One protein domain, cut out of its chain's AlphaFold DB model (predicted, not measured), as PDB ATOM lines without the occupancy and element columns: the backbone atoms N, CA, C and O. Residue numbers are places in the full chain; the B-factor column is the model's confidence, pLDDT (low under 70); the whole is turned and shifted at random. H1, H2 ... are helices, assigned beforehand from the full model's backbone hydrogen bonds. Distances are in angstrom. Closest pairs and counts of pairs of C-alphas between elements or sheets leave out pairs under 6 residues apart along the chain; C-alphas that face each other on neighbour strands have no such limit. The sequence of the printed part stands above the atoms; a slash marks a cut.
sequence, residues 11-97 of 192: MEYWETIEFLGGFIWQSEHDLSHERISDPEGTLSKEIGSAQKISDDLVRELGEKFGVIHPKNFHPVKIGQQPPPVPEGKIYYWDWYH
ATOM      1  N   MET A  11     -25.355   3.708  37.992       94.88
ATOM      2  CA  MET A  11     -24.715   4.811  37.281       94.88
ATOM      3  C   MET A  11     -25.033   6.161  37.926       94.88
ATOM      4  O   MET A  11     -24.120   6.938  38.173       94.88
ATOM      5  N   GLU A  12     -26.298   6.423  38.267       95.19
ATOM      6  CA  GLU A  12     -26.682   7.667  38.950       95.19
ATOM      7  C   GLU A  12     -26.003   7.783  40.326       95.19
ATOM      8  O   GLU A  12     -25.582   8.873  40.717       95.19
ATOM      9  N   TYR A  13     -25.848   6.667  41.053       96.94
ATOM     10  CA  TYR A  13     -25.073   6.644  42.298       96.94
ATOM     11  C   TYR A  13     -23.608   7.001  42.043       96.94
ATOM     12  O   TYR A  13     -23.063   7.858  42.736       96.94
ATOM     13  N   TRP A  14     -22.974   6.367  41.054       95.88
ATOM     14  CA  TRP A  14     -21.579   6.635  40.712       95.88
ATOM     15  C   TRP A  14     -21.358   8.087  40.280       95.88
ATOM     16  O   TRP A  14     -20.465   8.736  40.815       95.88
ATOM     17  N   GLU A  15     -22.191   8.624  39.387       93.38
ATOM     18  CA  GLU A  15     -22.108  10.015  38.924       93.38
ATOM     19  C   GLU A  15     -22.264  11.007  40.086       93.38
ATOM     20  O   GLU A  15     -21.517  11.982  40.177       93.38
ATOM     21  N   THR A  16     -23.198  10.740  41.004       95.69
ATOM     22  CA  THR A  16     -23.424  11.588  42.183       95.69
ATOM     23  C   THR A  16     -22.234  11.534  43.141       95.69
ATOM     24  O   THR A  16     -21.767  12.577  43.598       95.69
ATOM     25  N   ILE A  17     -21.715  10.338  43.431       95.62
ATOM     26  CA  ILE A  17     -20.550  10.161  44.307       95.62
ATOM     27  C   ILE A  17     -19.302  10.809  43.692       95.62
ATOM     28  O   ILE A  17     -18.569  11.500  44.399       95.62
ATOM     29  N   GLU A  18     -19.077  10.644  42.387       94.25
ATOM     30  CA  GLU A  18     -17.956  11.259  41.667       94.25
ATOM     31  C   GLU A  18     -18.043  12.789  41.704       94.25
ATOM     32  O   GLU A  18     -17.056  13.465  41.997       94.25
ATOM     33  N   PHE A  19     -19.237  13.349  41.477       94.31
ATOM     34  CA  PHE A  19     -19.469  14.789  41.572       94.31
ATOM     35  C   PHE A  19     -19.170  15.329  42.976       94.31
ATOM     36  O   PHE A  19     -18.441  16.314  43.116       94.31
ATOM     37  N   LEU A  20     -19.692  14.674  44.020       96.06
ATOM     38  CA  LEU A  20     -19.435  15.060  45.410       96.06
ATOM     39  C   LEU A  20     -17.945  14.956  45.749       96.06
ATOM     40  O   LEU A  20     -17.399  15.866  46.367       96.06
ATOM     41  N   GLY A  21     -17.278  13.885  45.311       94.56
ATOM     42  CA  GLY A  21     -15.840  13.695  45.490       94.56
ATOM     43  C   GLY A  21     -15.018  14.803  44.833       94.56
ATOM     44  O   GLY A  21     -14.118  15.354  45.467       94.56
ATOM     45  N   GLY A  22     -15.367  15.187  43.601       93.62
ATOM     46  CA  GLY A  22     -14.735  16.302  42.894       93.62
ATOM     47  C   GLY A  22     -14.937  17.646  43.599       93.62
ATOM     48  O   GLY A  22     -13.981  18.405  43.741       93.62
ATOM     49  N   PHE A  23     -16.154  17.919  44.086       95.69
ATOM     50  CA  PHE A  23     -16.448  19.115  44.881       95.69
ATOM     51  C   PHE A  23     -15.607  19.164  46.163       95.69
ATOM     52  O   PHE A  23     -14.896  20.141  46.380       95.69
ATOM     53  N   ILE A  24     -15.633  18.093  46.968       96.56
ATOM     54  CA  ILE A  24     -14.871  17.991  48.222       96.56
ATOM     55  C   ILE A  24     -13.384  18.235  47.954       96.56
ATOM     56  O   ILE A  24     -12.793  19.132  48.551       96.56
ATOM     57  N   TRP A  25     -12.800  17.483  47.017       95.62
ATOM     58  CA  TRP A  25     -11.372  17.558  46.721       95.62
ATOM     59  C   TRP A  25     -10.952  18.950  46.242       95.62
ATOM     60  O   TRP A  25      -9.972  19.498  46.743       95.62
ATOM     61  N   GLN A  26     -11.696  19.545  45.303       94.56
ATOM     62  CA  GLN A  26     -11.367  20.865  44.762       94.56
ATOM     63  C   GLN A  26     -11.481  21.953  45.835       94.56
ATOM     64  O   GLN A  26     -10.593  22.799  45.947       94.56
ATOM     65  N   SER A  27     -12.548  21.928  46.636       95.12
ATOM     66  CA  SER A  27     -12.759  22.916  47.694       95.12
ATOM     67  C   SER A  27     -11.708  22.812  48.800       95.12
ATOM     68  O   SER A  27     -11.160  23.833  49.208       95.12
ATOM     69  N   GLU A  28     -11.372  21.600  49.250       94.62
ATOM     70  CA  GLU A  28     -10.297  21.381  50.227       94.62
ATOM     71  C   GLU A  28      -8.936  21.819  49.675       94.62
ATOM     72  O   GLU A  28      -8.176  22.504  50.362       94.62
ATOM     73  N   HIS A  29      -8.642  21.482  48.415       94.19
ATOM     74  CA  HIS A  29      -7.416  21.896  47.740       94.19
ATOM     75  C   HIS A  29      -7.296  23.425  47.689       94.19
ATOM     76  O   HIS A  29      -6.274  23.977  48.094       94.19
ATOM     77  N   ASP A  30      -8.335  24.133  47.239       94.88
ATOM     78  CA  ASP A  30      -8.297  25.592  47.126       94.88
ATOM     79  C   ASP A  30      -8.233  26.302  48.487       94.88
ATOM     80  O   ASP A  30      -7.536  27.314  48.593       94.88
ATOM     81  N   LEU A  31      -8.876  25.758  49.530       93.19
ATOM     82  CA  LEU A  31      -8.719  26.232  50.911       93.19
ATOM     83  C   LEU A  31      -7.280  26.045  51.405       93.19
ATOM     84  O   LEU A  31      -6.681  26.978  51.932       93.19
ATOM     85  N   SER A  32      -6.702  24.857  51.200       92.94
ATOM     86  CA  SER A  32      -5.337  24.536  51.647       92.94
ATOM     87  C   SER A  32      -4.258  25.385  50.971       92.94
ATOM     88  O   SER A  32      -3.191  25.609  51.538       92.94
ATOM     89  N   HIS A  33      -4.546  25.876  49.764       94.75
ATOM     90  CA  HIS A  33      -3.673  26.748  48.987       94.75
ATOM     91  C   HIS A  33      -4.046  28.230  49.089       94.75
ATOM     92  O   HIS A  33      -3.528  29.029  48.307       94.75
ATOM     93  N   GLU A  34      -4.942  28.592  50.014       93.44
ATOM     94  CA  GLU A  34      -5.369  29.972  50.283       93.44
ATOM     95  C   GLU A  34      -5.903  30.707  49.038       93.44
ATOM     96  O   GLU A  34      -5.896  31.936  48.956       93.44
ATOM     97  N   ARG A  35      -6.388  29.960  48.040       93.75
ATOM     98  CA  ARG A  35      -7.003  30.531  46.829       93.75
ATOM     99  C   ARG A  35      -8.391  31.083  47.120       93.75
ATOM    100  O   ARG A  35      -8.864  31.973  46.417       93.75
ATOM    101  N   ILE A  36      -9.030  30.534  48.148       92.69
ATOM    102  CA  ILE A  36     -10.311  30.959  48.696       92.69
ATOM    103  C   ILE A  36     -10.197  31.046  50.221       92.69
ATOM    104  O   ILE A  36      -9.387  30.353  50.832       92.69
ATOM    105  N   SER A  37     -11.011  31.904  50.833       93.44
ATOM    106  CA  SER A  37     -11.086  32.079  52.287       93.44
ATOM    107  C   SER A  37     -12.495  31.750  52.771       93.44
ATOM    108  O   SER A  37     -13.470  32.103  52.106       93.44
ATOM    109  N   ASP A  38     -12.602  31.084  53.922       94.12
ATOM    110  CA  ASP A  38     -13.871  30.653  54.522       94.12
ATOM    111  C   ASP A  38     -13.995  31.123  55.985       94.12
ATOM    112  O   ASP A  38     -14.023  30.309  56.908       94.12
ATOM    113  N   PRO A  39     -14.042  32.445  56.236       92.00
ATOM    114  CA  PRO A  39     -14.050  32.989  57.597       92.00
ATOM    115  C   PRO A  39     -15.309  32.603  58.391       92.00
ATOM    116  O   PRO A  39     -15.246  32.447  59.606       92.00
ATOM    117  N   GLU A  40     -16.441  32.413  57.706       93.94
ATOM    118  CA  GLU A  40     -17.734  32.042  58.306       93.94
ATOM    119  C   GLU A  40     -17.939  30.512  58.398       93.94
ATOM    120  O   GLU A  40     -18.951  30.025  58.928       93.94
ATOM    121  N   GLY A  41     -16.991  29.726  57.874       93.25
ATOM    122  CA  GLY A  41     -17.063  28.265  57.855       93.25
ATOM    123  C   GLY A  41     -18.188  27.708  56.973       93.25
ATOM    124  O   GLY A  41     -18.651  26.591  57.209       93.25
ATOM    125  N   THR A  42     -18.707  28.489  56.022       94.25
ATOM    126  CA  THR A  42     -19.830  28.091  55.163       94.25
ATOM    127  C   THR A  42     -19.400  26.987  54.210       94.25
ATOM    128  O   THR A  42     -20.058  25.949  54.149       94.25
ATOM    129  N   LEU A  43     -18.263  27.163  53.534       93.50
ATOM    130  CA  LEU A  43     -17.753  26.159  52.603       93.50
ATOM    131  C   LEU A  43     -17.348  24.881  53.344       93.50
ATOM    132  O   LEU A  43     -17.684  23.780  52.920       93.50
ATOM    133  N   SER A  44     -16.714  25.019  54.507       94.06
ATOM    134  CA  SER A  44     -16.344  23.892  55.370       94.06
ATOM    135  C   SER A  44     -17.568  23.069  55.801       94.06
ATOM    136  O   SER A  44     -17.528  21.836  55.804       94.06
ATOM    137  N   LYS A  45     -18.697  23.724  56.112       95.75
ATOM    138  CA  LYS A  45     -19.973  23.041  56.406       95.75
ATOM    139  C   LYS A  45     -20.550  22.337  55.177       95.75
ATOM    140  O   LYS A  45     -21.132  21.257  55.314       95.75
ATOM    141  N   GLU A  46     -20.418  22.925  53.991       95.56
ATOM    142  CA  GLU A  46     -20.853  22.296  52.740       95.56
ATOM    143  C   GLU A  46     -20.017  21.063  52.399       95.56
ATOM    144  O   GLU A  46     -20.603  20.032  52.075       95.56
ATOM    145  N   ILE A  47     -18.693  21.126  52.568       96.06
ATOM    146  CA  ILE A  47     -17.787  19.975  52.435       96.06
ATOM    147  C   ILE A  47     -18.213  18.855  53.391       96.06
ATOM    148  O   ILE A  47     -18.433  17.726  52.955       96.06
ATOM    149  N   GLY A  48     -18.422  19.164  54.676       96.56
ATOM    150  CA  GLY A  48     -18.879  18.169  55.654       96.56
ATOM    151  C   GLY A  48     -20.252  17.573  55.311       96.56
ATOM    152  O   GLY A  48     -20.484  16.377  55.494       96.56
ATOM    153  N   SER A  49     -21.158  18.380  54.752       96.31
ATOM    154  CA  SER A  49     -22.457  17.898  54.258       96.31
ATOM    155  C   SER A  49     -22.291  16.962  53.056       96.31
ATOM    156  O   SER A  49     -22.923  15.909  53.016       96.31
ATOM    157  N   ALA A  50     -21.427  17.315  52.101       96.44
ATOM    158  CA  ALA A  50     -21.130  16.505  50.921       96.44
ATOM    159  C   ALA A  50     -20.495  15.158  51.299       96.44
ATOM    160  O   ALA A  50     -20.897  14.123  50.771       96.44
ATOM    161  N   GLN A  51     -19.563  15.154  52.259       95.94
ATOM    162  CA  GLN A  51     -18.957  13.933  52.802       95.94
ATOM    163  C   GLN A  51     -20.015  13.013  53.417       95.94
ATOM    164  O   GLN A  51     -20.034  11.820  53.124       95.94
ATOM    165  N   LYS A  52     -20.935  13.569  54.215       96.31
ATOM    166  CA  LYS A  52     -22.026  12.796  54.819       96.31
ATOM    167  C   LYS A  52     -22.954  12.189  53.765       96.31
ATOM    168  O   LYS A  52     -23.264  11.006  53.856       96.31
ATOM    169  N   ILE A  53     -23.361  12.975  52.765       96.50
ATOM    170  CA  ILE A  53     -24.195  12.483  51.658       96.50
ATOM    171  C   ILE A  53     -23.468  11.357  50.914       96.50
ATOM    172  O   ILE A  53     -24.065  10.320  50.656       96.50
ATOM    173  N   SER A  54     -22.182  11.535  50.604       95.38
ATOM    174  CA  SER A  54     -21.380  10.512  49.928       95.38
ATOM    175  C   SER A  54     -21.325   9.210  50.741       95.38
ATOM    176  O   SER A  54     -21.647   8.148  50.213       95.38
ATOM    177  N   ASP A  55     -21.030   9.285  52.043       94.69
ATOM    178  CA  ASP A  55     -21.019   8.122  52.943       94.69
ATOM    179  C   ASP A  55     -22.390   7.412  53.001       94.69
ATOM    180  O   ASP A  55     -22.457   6.178  52.969       94.69
ATOM    181  N   ASP A  56     -23.491   8.172  53.056       95.62
ATOM    182  CA  ASP A  56     -24.850   7.621  53.046       95.62
ATOM    183  C   ASP A  56     -25.152   6.896  51.717       95.62
ATOM    184  O   ASP A  56     -25.648   5.767  51.735       95.62
ATOM    185  N   LEU A  57     -24.768   7.476  50.574       96.50
ATOM    186  CA  LEU A  57     -24.916   6.851  49.254       96.50
ATOM    187  C   LEU A  57     -24.095   5.560  49.128       96.50
ATOM    188  O   LEU A  57     -24.589   4.567  48.592       96.50
ATOM    189  N   VAL A  58     -22.863   5.529  49.648       95.38
ATOM    190  CA  VAL A  58     -22.030   4.314  49.633       95.38
ATOM    191  C   VAL A  58     -22.631   3.213  50.509       95.38
ATOM    192  O   VAL A  58     -22.551   2.033  50.157       95.38
ATOM    193  N   ARG A  59     -23.271   3.557  51.634       95.31
ATOM    194  CA  ARG A  59     -24.020   2.577  52.434       95.31
ATOM    195  C   ARG A  59     -25.196   2.001  51.643       95.31
ATOM    196  O   ARG A  59     -25.342   0.780  51.587       95.31
ATOM    197  N   GLU A  60     -25.985   2.853  50.997       96.50
ATOM    198  CA  GLU A  60     -27.127   2.429  50.179       96.50
ATOM    199  C   GLU A  60     -26.713   1.544  48.992       96.50
ATOM    200  O   GLU A  60     -27.426   0.596  48.658       96.50
ATOM    201  N   LEU A  61     -25.540   1.780  48.387       96.62
ATOM    202  CA  LEU A  61     -24.984   0.886  47.363       96.62
ATOM    203  C   LEU A  61     -24.821  -0.553  47.876       96.62
ATOM    204  O   LEU A  61     -25.051  -1.514  47.138       96.62
ATOM    205  N   GLY A  62     -24.440  -0.718  49.144       94.12
ATOM    206  CA  GLY A  62     -24.309  -2.034  49.769       94.12
ATOM    207  C   GLY A  62     -25.636  -2.751  49.973       94.12
ATOM    208  O   GLY A  62     -25.703  -3.975  49.813       94.12
ATOM    209  N   GLU A  63     -26.686  -1.991  50.273       94.00
ATOM    210  CA  GLU A  63     -28.050  -2.489  50.461       94.00
ATOM    211  C   GLU A  63     -28.705  -2.852  49.124       94.00
ATOM    212  O   GLU A  63     -29.281  -3.931  48.997       94.00
ATOM    213  N   LYS A  64     -28.574  -1.984  48.113       95.88
ATOM    214  CA  LYS A  64     -29.252  -2.128  46.815       95.88
ATOM    215  C   LYS A  64     -28.510  -3.017  45.822       95.88
ATOM    216  O   LYS A  64     -29.141  -3.793  45.111       95.88
ATOM    217  N   PHE A  65     -27.183  -2.907  45.763       96.38
ATOM    218  CA  PHE A  65     -26.366  -3.506  44.697       96.38
ATOM    219  C   PHE A  65     -25.273  -4.440  45.223       96.38
ATOM    220  O   PHE A  65     -24.461  -4.951  44.455       96.38
ATOM    221  N   GLY A  66     -25.224  -4.677  46.537       95.62
ATOM    222  CA  GLY A  66     -24.243  -5.581  47.131       95.62
ATOM    223  C   GLY A  66     -22.806  -5.051  47.119       95.62
ATOM    224  O   GLY A  66     -21.868  -5.839  47.244       95.62
ATOM    225  N   VAL A  67     -22.612  -3.737  47.002       96.44
ATOM    226  CA  VAL A  67     -21.282  -3.119  47.065       96.44
ATOM    227  C   VAL A  67     -20.775  -3.090  48.509       96.44
ATOM    228  O   VAL A  67     -21.394  -2.530  49.409       96.44
ATOM    229  N   ILE A  68     -19.621  -3.693  48.765       93.81
ATOM    230  CA  ILE A  68     -19.002  -3.695  50.090       93.81
ATOM    231  C   ILE A  68     -18.426  -2.305  50.343       93.81
ATOM    232  O   ILE A  68     -17.558  -1.851  49.603       93.81
ATOM    233  N   HIS A  69     -18.877  -1.644  51.406       91.75
ATOM    234  CA  HIS A  69     -18.368  -0.337  51.816       91.75
ATOM    235  C   HIS A  69     -16.852  -0.398  52.131       91.75
ATOM    236  O   HIS A  69     -16.434  -1.332  52.820       91.75
ATOM    237  N   PRO A  70     -16.025   0.601  51.750       88.19
ATOM    238  CA  PRO A  70     -14.578   0.616  52.025       88.19
ATOM    239  C   PRO A  70     -14.194   0.389  53.497       88.19
ATOM    240  O   PRO A  70     -13.306  -0.398  53.800       88.19
ATOM    241  N   LYS A  71     -14.908   1.026  54.435       87.69
ATOM    242  CA  LYS A  71     -14.762   0.812  55.896       87.69
ATOM    243  C   LYS A  71     -14.951  -0.648  56.350       87.69
ATOM    244  O   LYS A  71     -14.461  -1.007  57.413       87.69
ATOM    245  N   ASN A  72     -15.637  -1.472  55.557       86.88
ATOM    246  CA  ASN A  72     -15.889  -2.885  55.848       86.88
ATOM    247  C   ASN A  72     -14.919  -3.816  55.104       86.88
ATOM    248  O   ASN A  72     -15.122  -5.029  55.090       86.88
ATOM    249  N   PHE A  73     -13.887  -3.273  54.455       85.38
ATOM    250  CA  PHE A  73     -12.867  -4.094  53.820       85.38
ATOM    251  C   PHE A  73     -12.071  -4.849  54.874       85.38
ATOM    252  O   PHE A  73     -11.699  -4.308  55.917       85.38
ATOM    253  N   HIS A  74     -11.753  -6.104  54.573       78.06
ATOM    254  CA  HIS A  74     -10.753  -6.818  55.346       78.06
ATOM    255  C   HIS A  74      -9.415  -6.075  55.223       78.06
ATOM    256  O   HIS A  74      -9.027  -5.736  54.107       78.06
ATOM    257  N   PRO A  75      -8.696  -5.815  56.327       75.06
ATOM    258  CA  PRO A  75      -7.378  -5.202  56.254       75.06
ATOM    259  C   PRO A  75      -6.435  -6.087  55.435       75.06
ATOM    260  O   PRO A  75      -6.173  -7.232  55.802       75.06
ATOM    261  N   VAL A  76      -5.918  -5.552  54.332       78.12
ATOM    262  CA  VAL A  76      -4.958  -6.237  53.460       78.12
ATOM    263  C   VAL A  76      -3.617  -5.527  53.586       78.12
ATOM    264  O   VAL A  76      -3.559  -4.298  53.531       78.12
ATOM    265  N   LYS A  77      -2.520  -6.269  53.777       79.38
ATOM    266  CA  LYS A  77      -1.184  -5.656  53.755       79.38
ATOM    267  C   LYS A  77      -0.844  -5.220  52.331       79.38
ATOM    268  O   LYS A  77      -1.277  -5.844  51.365       79.38
ATOM    269  N   ILE A  78      -0.014  -4.188  52.202       77.12
ATOM    270  CA  ILE A  78       0.512  -3.747  50.903       77.12
ATOM    271  C   ILE A  78       1.124  -4.952  50.169       77.12
ATOM    272  O   ILE A  78       1.937  -5.682  50.737       77.12
ATOM    273  N   GLY A  79       0.707  -5.169  48.919       78.06
ATOM    274  CA  GLY A  79       1.171  -6.272  48.070       78.06
ATOM    275  C   GLY A  79       0.423  -7.599  48.238       78.06
ATOM    276  O   GLY A  79       0.719  -8.543  47.510       78.06
ATOM    277  N   GLN A  80      -0.543  -7.697  49.155       82.44
ATOM    278  CA  GLN A  80      -1.425  -8.864  49.255       82.44
ATOM    279  C   GLN A  80      -2.711  -8.649  48.449       82.44
ATOM    280  O   GLN A  80      -3.197  -7.525  48.322       82.44
ATOM    281  N   GLN A  81      -3.264  -9.734  47.906       78.50
ATOM    282  CA  GLN A  81      -4.581  -9.689  47.279       78.50
ATOM    283  C   GLN A  81      -5.675  -9.657  48.357       78.50
ATOM    284  O   GLN A  81      -5.550 -10.367  49.362       78.50
ATOM    285  N   PRO A  82      -6.738  -8.855  48.172       80.31
ATOM    286  CA  PRO A  82      -7.899  -8.912  49.046       80.31
ATOM    287  C   PRO A  82      -8.548 -10.301  48.990       80.31
ATOM    288  O   PRO A  82      -8.456 -10.983  47.964       80.31
ATOM    289  N   PRO A  83      -9.205 -10.745  50.077       85.88
ATOM    290  CA  PRO A  83      -9.924 -12.010  50.059       85.88
ATOM    291  C   PRO A  83     -11.035 -11.973  48.998       85.88
ATOM    292  O   PRO A  83     -11.519 -10.888  48.660       85.88
ATOM    293  N   PRO A  84     -11.468 -13.130  48.473       87.25
ATOM    294  CA  PRO A  84     -12.590 -13.170  47.549       87.25
ATOM    295  C   PRO A  84     -13.839 -12.568  48.202       87.25
ATOM    296  O   PRO A  84     -14.092 -12.759  49.394       87.25
ATOM    297  N   VAL A  85     -14.617 -11.831  47.412       90.12
ATOM    298  CA  VAL A  85     -15.900 -11.286  47.861       90.12
ATOM    299  C   VAL A  85     -16.920 -12.413  48.069       90.12
ATOM    300  O   VAL A  85     -16.884 -13.406  47.336       90.12
ATOM    301  N   PRO A  86     -17.845 -12.282  49.038       89.12
ATOM    302  CA  PRO A  86     -18.984 -13.186  49.151       89.12
ATOM    303  C   PRO A  86     -19.822 -13.220  47.867       89.12
ATOM    304  O   PRO A  86     -19.846 -12.257  47.098       89.12
ATOM    305  N   GLU A  87     -20.556 -14.314  47.658       91.25
ATOM    306  CA  GLU A  87     -21.448 -14.454  46.507       91.25
ATOM    307  C   GLU A  87     -22.468 -13.302  46.447       91.25
ATOM    308  O   GLU A  87     -23.052 -12.905  47.458       91.25
ATOM    309  N   GLY A  88     -22.646 -12.728  45.253       90.50
ATOM    310  CA  GLY A  88     -23.536 -11.585  45.033       90.50
ATOM    311  C   GLY A  88     -23.035 -10.251  45.605       90.50
ATOM    312  O   GLY A  88     -23.813  -9.300  45.678       90.50
ATOM    313  N   LYS A  89     -21.766 -10.160  46.027       94.88
ATOM    314  CA  LYS A  89     -21.133  -8.918  46.495       94.88
ATOM    315  C   LYS A  89     -19.973  -8.504  45.589       94.88
ATOM    316  O   LYS A  89     -19.423  -9.315  44.850       94.88
ATOM    317  N   ILE A  90     -19.589  -7.233  45.662       94.50
ATOM    318  CA  ILE A  90     -18.446  -6.658  44.936       94.50
ATOM    319  C   ILE A  90     -17.725  -5.650  45.833       94.50
ATOM    320  O   ILE A  90     -18.374  -4.948  46.610       94.50
ATOM    321  N   TYR A  91     -16.396  -5.551  45.760       93.75
ATOM    322  CA  TYR A  91     -15.690  -4.487  46.472       93.75
ATOM    323  C   TYR A  91     -16.014  -3.126  45.862       93.75
ATOM    324  O   TYR A  91     -16.138  -2.994  44.646       93.75
ATOM    325  N   TYR A  92     -16.081  -2.095  46.705       93.44
ATOM    326  CA  TYR A  92     -16.295  -0.725  46.246       93.44
ATOM    327  C   TYR A  92     -15.323  -0.297  45.141       93.44
ATOM    328  O   TYR A  92     -15.763   0.297  44.166       93.44
ATOM    329  N   TRP A  93     -14.029  -0.631  45.241       89.81
ATOM    330  CA  TRP A  93     -13.060  -0.263  44.202       89.81
ATOM    331  C   TRP A  93     -13.339  -0.938  42.862       89.81
ATOM    332  O   TRP A  93     -13.295  -0.271  41.833       89.81
ATOM    333  N   ASP A  94     -13.687  -2.224  42.866       92.75
ATOM    334  CA  ASP A  94     -14.015  -2.953  41.639       92.75
ATOM    335  C   ASP A  94     -15.302  -2.412  41.005       92.75
ATOM    336  O   ASP A  94     -15.362  -2.189  39.795       92.75
ATOM    337  N   TRP A  95     -16.318  -2.132  41.829       95.62
ATOM    338  CA  TRP A  95     -17.547  -1.472  41.390       95.62
ATOM    339  C   TRP A  95     -17.260  -0.089  40.794       95.62
ATOM    340  O   TRP A  95     -17.706   0.210  39.687       95.62
ATOM    341  N   TYR A  96     -16.469   0.725  41.491       94.19
ATOM    342  CA  TYR A  96     -16.117   2.074  41.068       94.19
ATOM    343  C   TYR A  96     -15.341   2.060  39.746       94.19
ATOM    344  O   TYR A  96     -15.669   2.816  38.834       94.19
ATOM    345  N   HIS A  97     -14.357   1.166  39.597       92.56
ATOM    346  CA  HIS A  97     -13.611   1.005  38.349       92.56
ATOM    347  C   HIS A  97     -14.498   0.525  37.201       92.56
ATOM    348  O   HIS A  97     -14.380   1.053  36.095       92.56
TER     349      HIS A  97
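Overview. This is residues 11 to 97 of the 192 residues of an uncharacterized protein of Candidatus Uhrbacteria bacterium (UniProt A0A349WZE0). A long helical hairpin, H1 and H2 side by side and running opposite ways, carries a long loop and the short helix H3 at the end where H1 begins and H2 ends. The loop, residues 66 to 91, swings out from that end, with residues 76 to 81 sticking out, and comes back to H3, which stands about perpendicular to H1. The printed part has 87 residues with three named helices, in the order H1, H2, H3, and no named strand; the class is all helix. It is loose, with a radius of gyration of the C-alphas of 16.0 A, and elongated, spanning 49 by 30 by 18 A.

Arrangement. Start with H1, residues 11 to 32, and H2, residues 42 to 65, which form a helical hairpin. They touch, with 16 pairs of C-alphas within 8 A; look for the closest at Ile 24 and Ile 47, 5.5 A apart. Their lines stand at a shallow tilt of 27 degrees, opposite ways, and their centres are 10.4 A apart. Now go to H3, residues 92 to 97, which is close to H1 but not clearly touching it: the closest C-alphas, those of Trp 14 and Tyr 96, are 7.1 A apart. The lines of H1 and H3 are about perpendicular, at 86 degrees. H2 and H3 are near each other, with 5 pairs of C-alphas within 10 A, the closest at 8.4 A. Between them, residues 67 to 68 pair with residues 90 to 91, parallel, as a short pairing outside any named strand. In H1, H2 and H3 every O i to N i+4 pair is within hydrogen-bond range.

Along the chain. Find C-alpha 11 at (-24.715, 4.811, 37.281); from there H1 runs 31.2 A to C-alpha 32 at (-5.337, 24.536, 51.647). Go on to C-alpha 42 at (-19.830, 28.091, 55.163), where H2, the longest helix with 24 residues, begins; it runs 33.9 A to C-alpha 65. H3 has six residues, from Tyr 92 to His 97, and ends at C-alpha 97 at (-13.611, 1.005, 38.349).

Size, cuts and confidence. The two C-alphas farthest apart are those of Pro 39 and Glu 87, at 49.3 A, while the first and last printed C-alphas, Met 11 and His 97, are 11.8 A apart. The link from H1 to H2 is short, with 9 residues, and the link from H2 to H3 is long, with 26. Residues 37 to 42, of which 42 belongs to H2, and residues 76 to 81 stand free. The printed part has no cut. Its mean pLDDT is 92.3 and no printed residue is under 70.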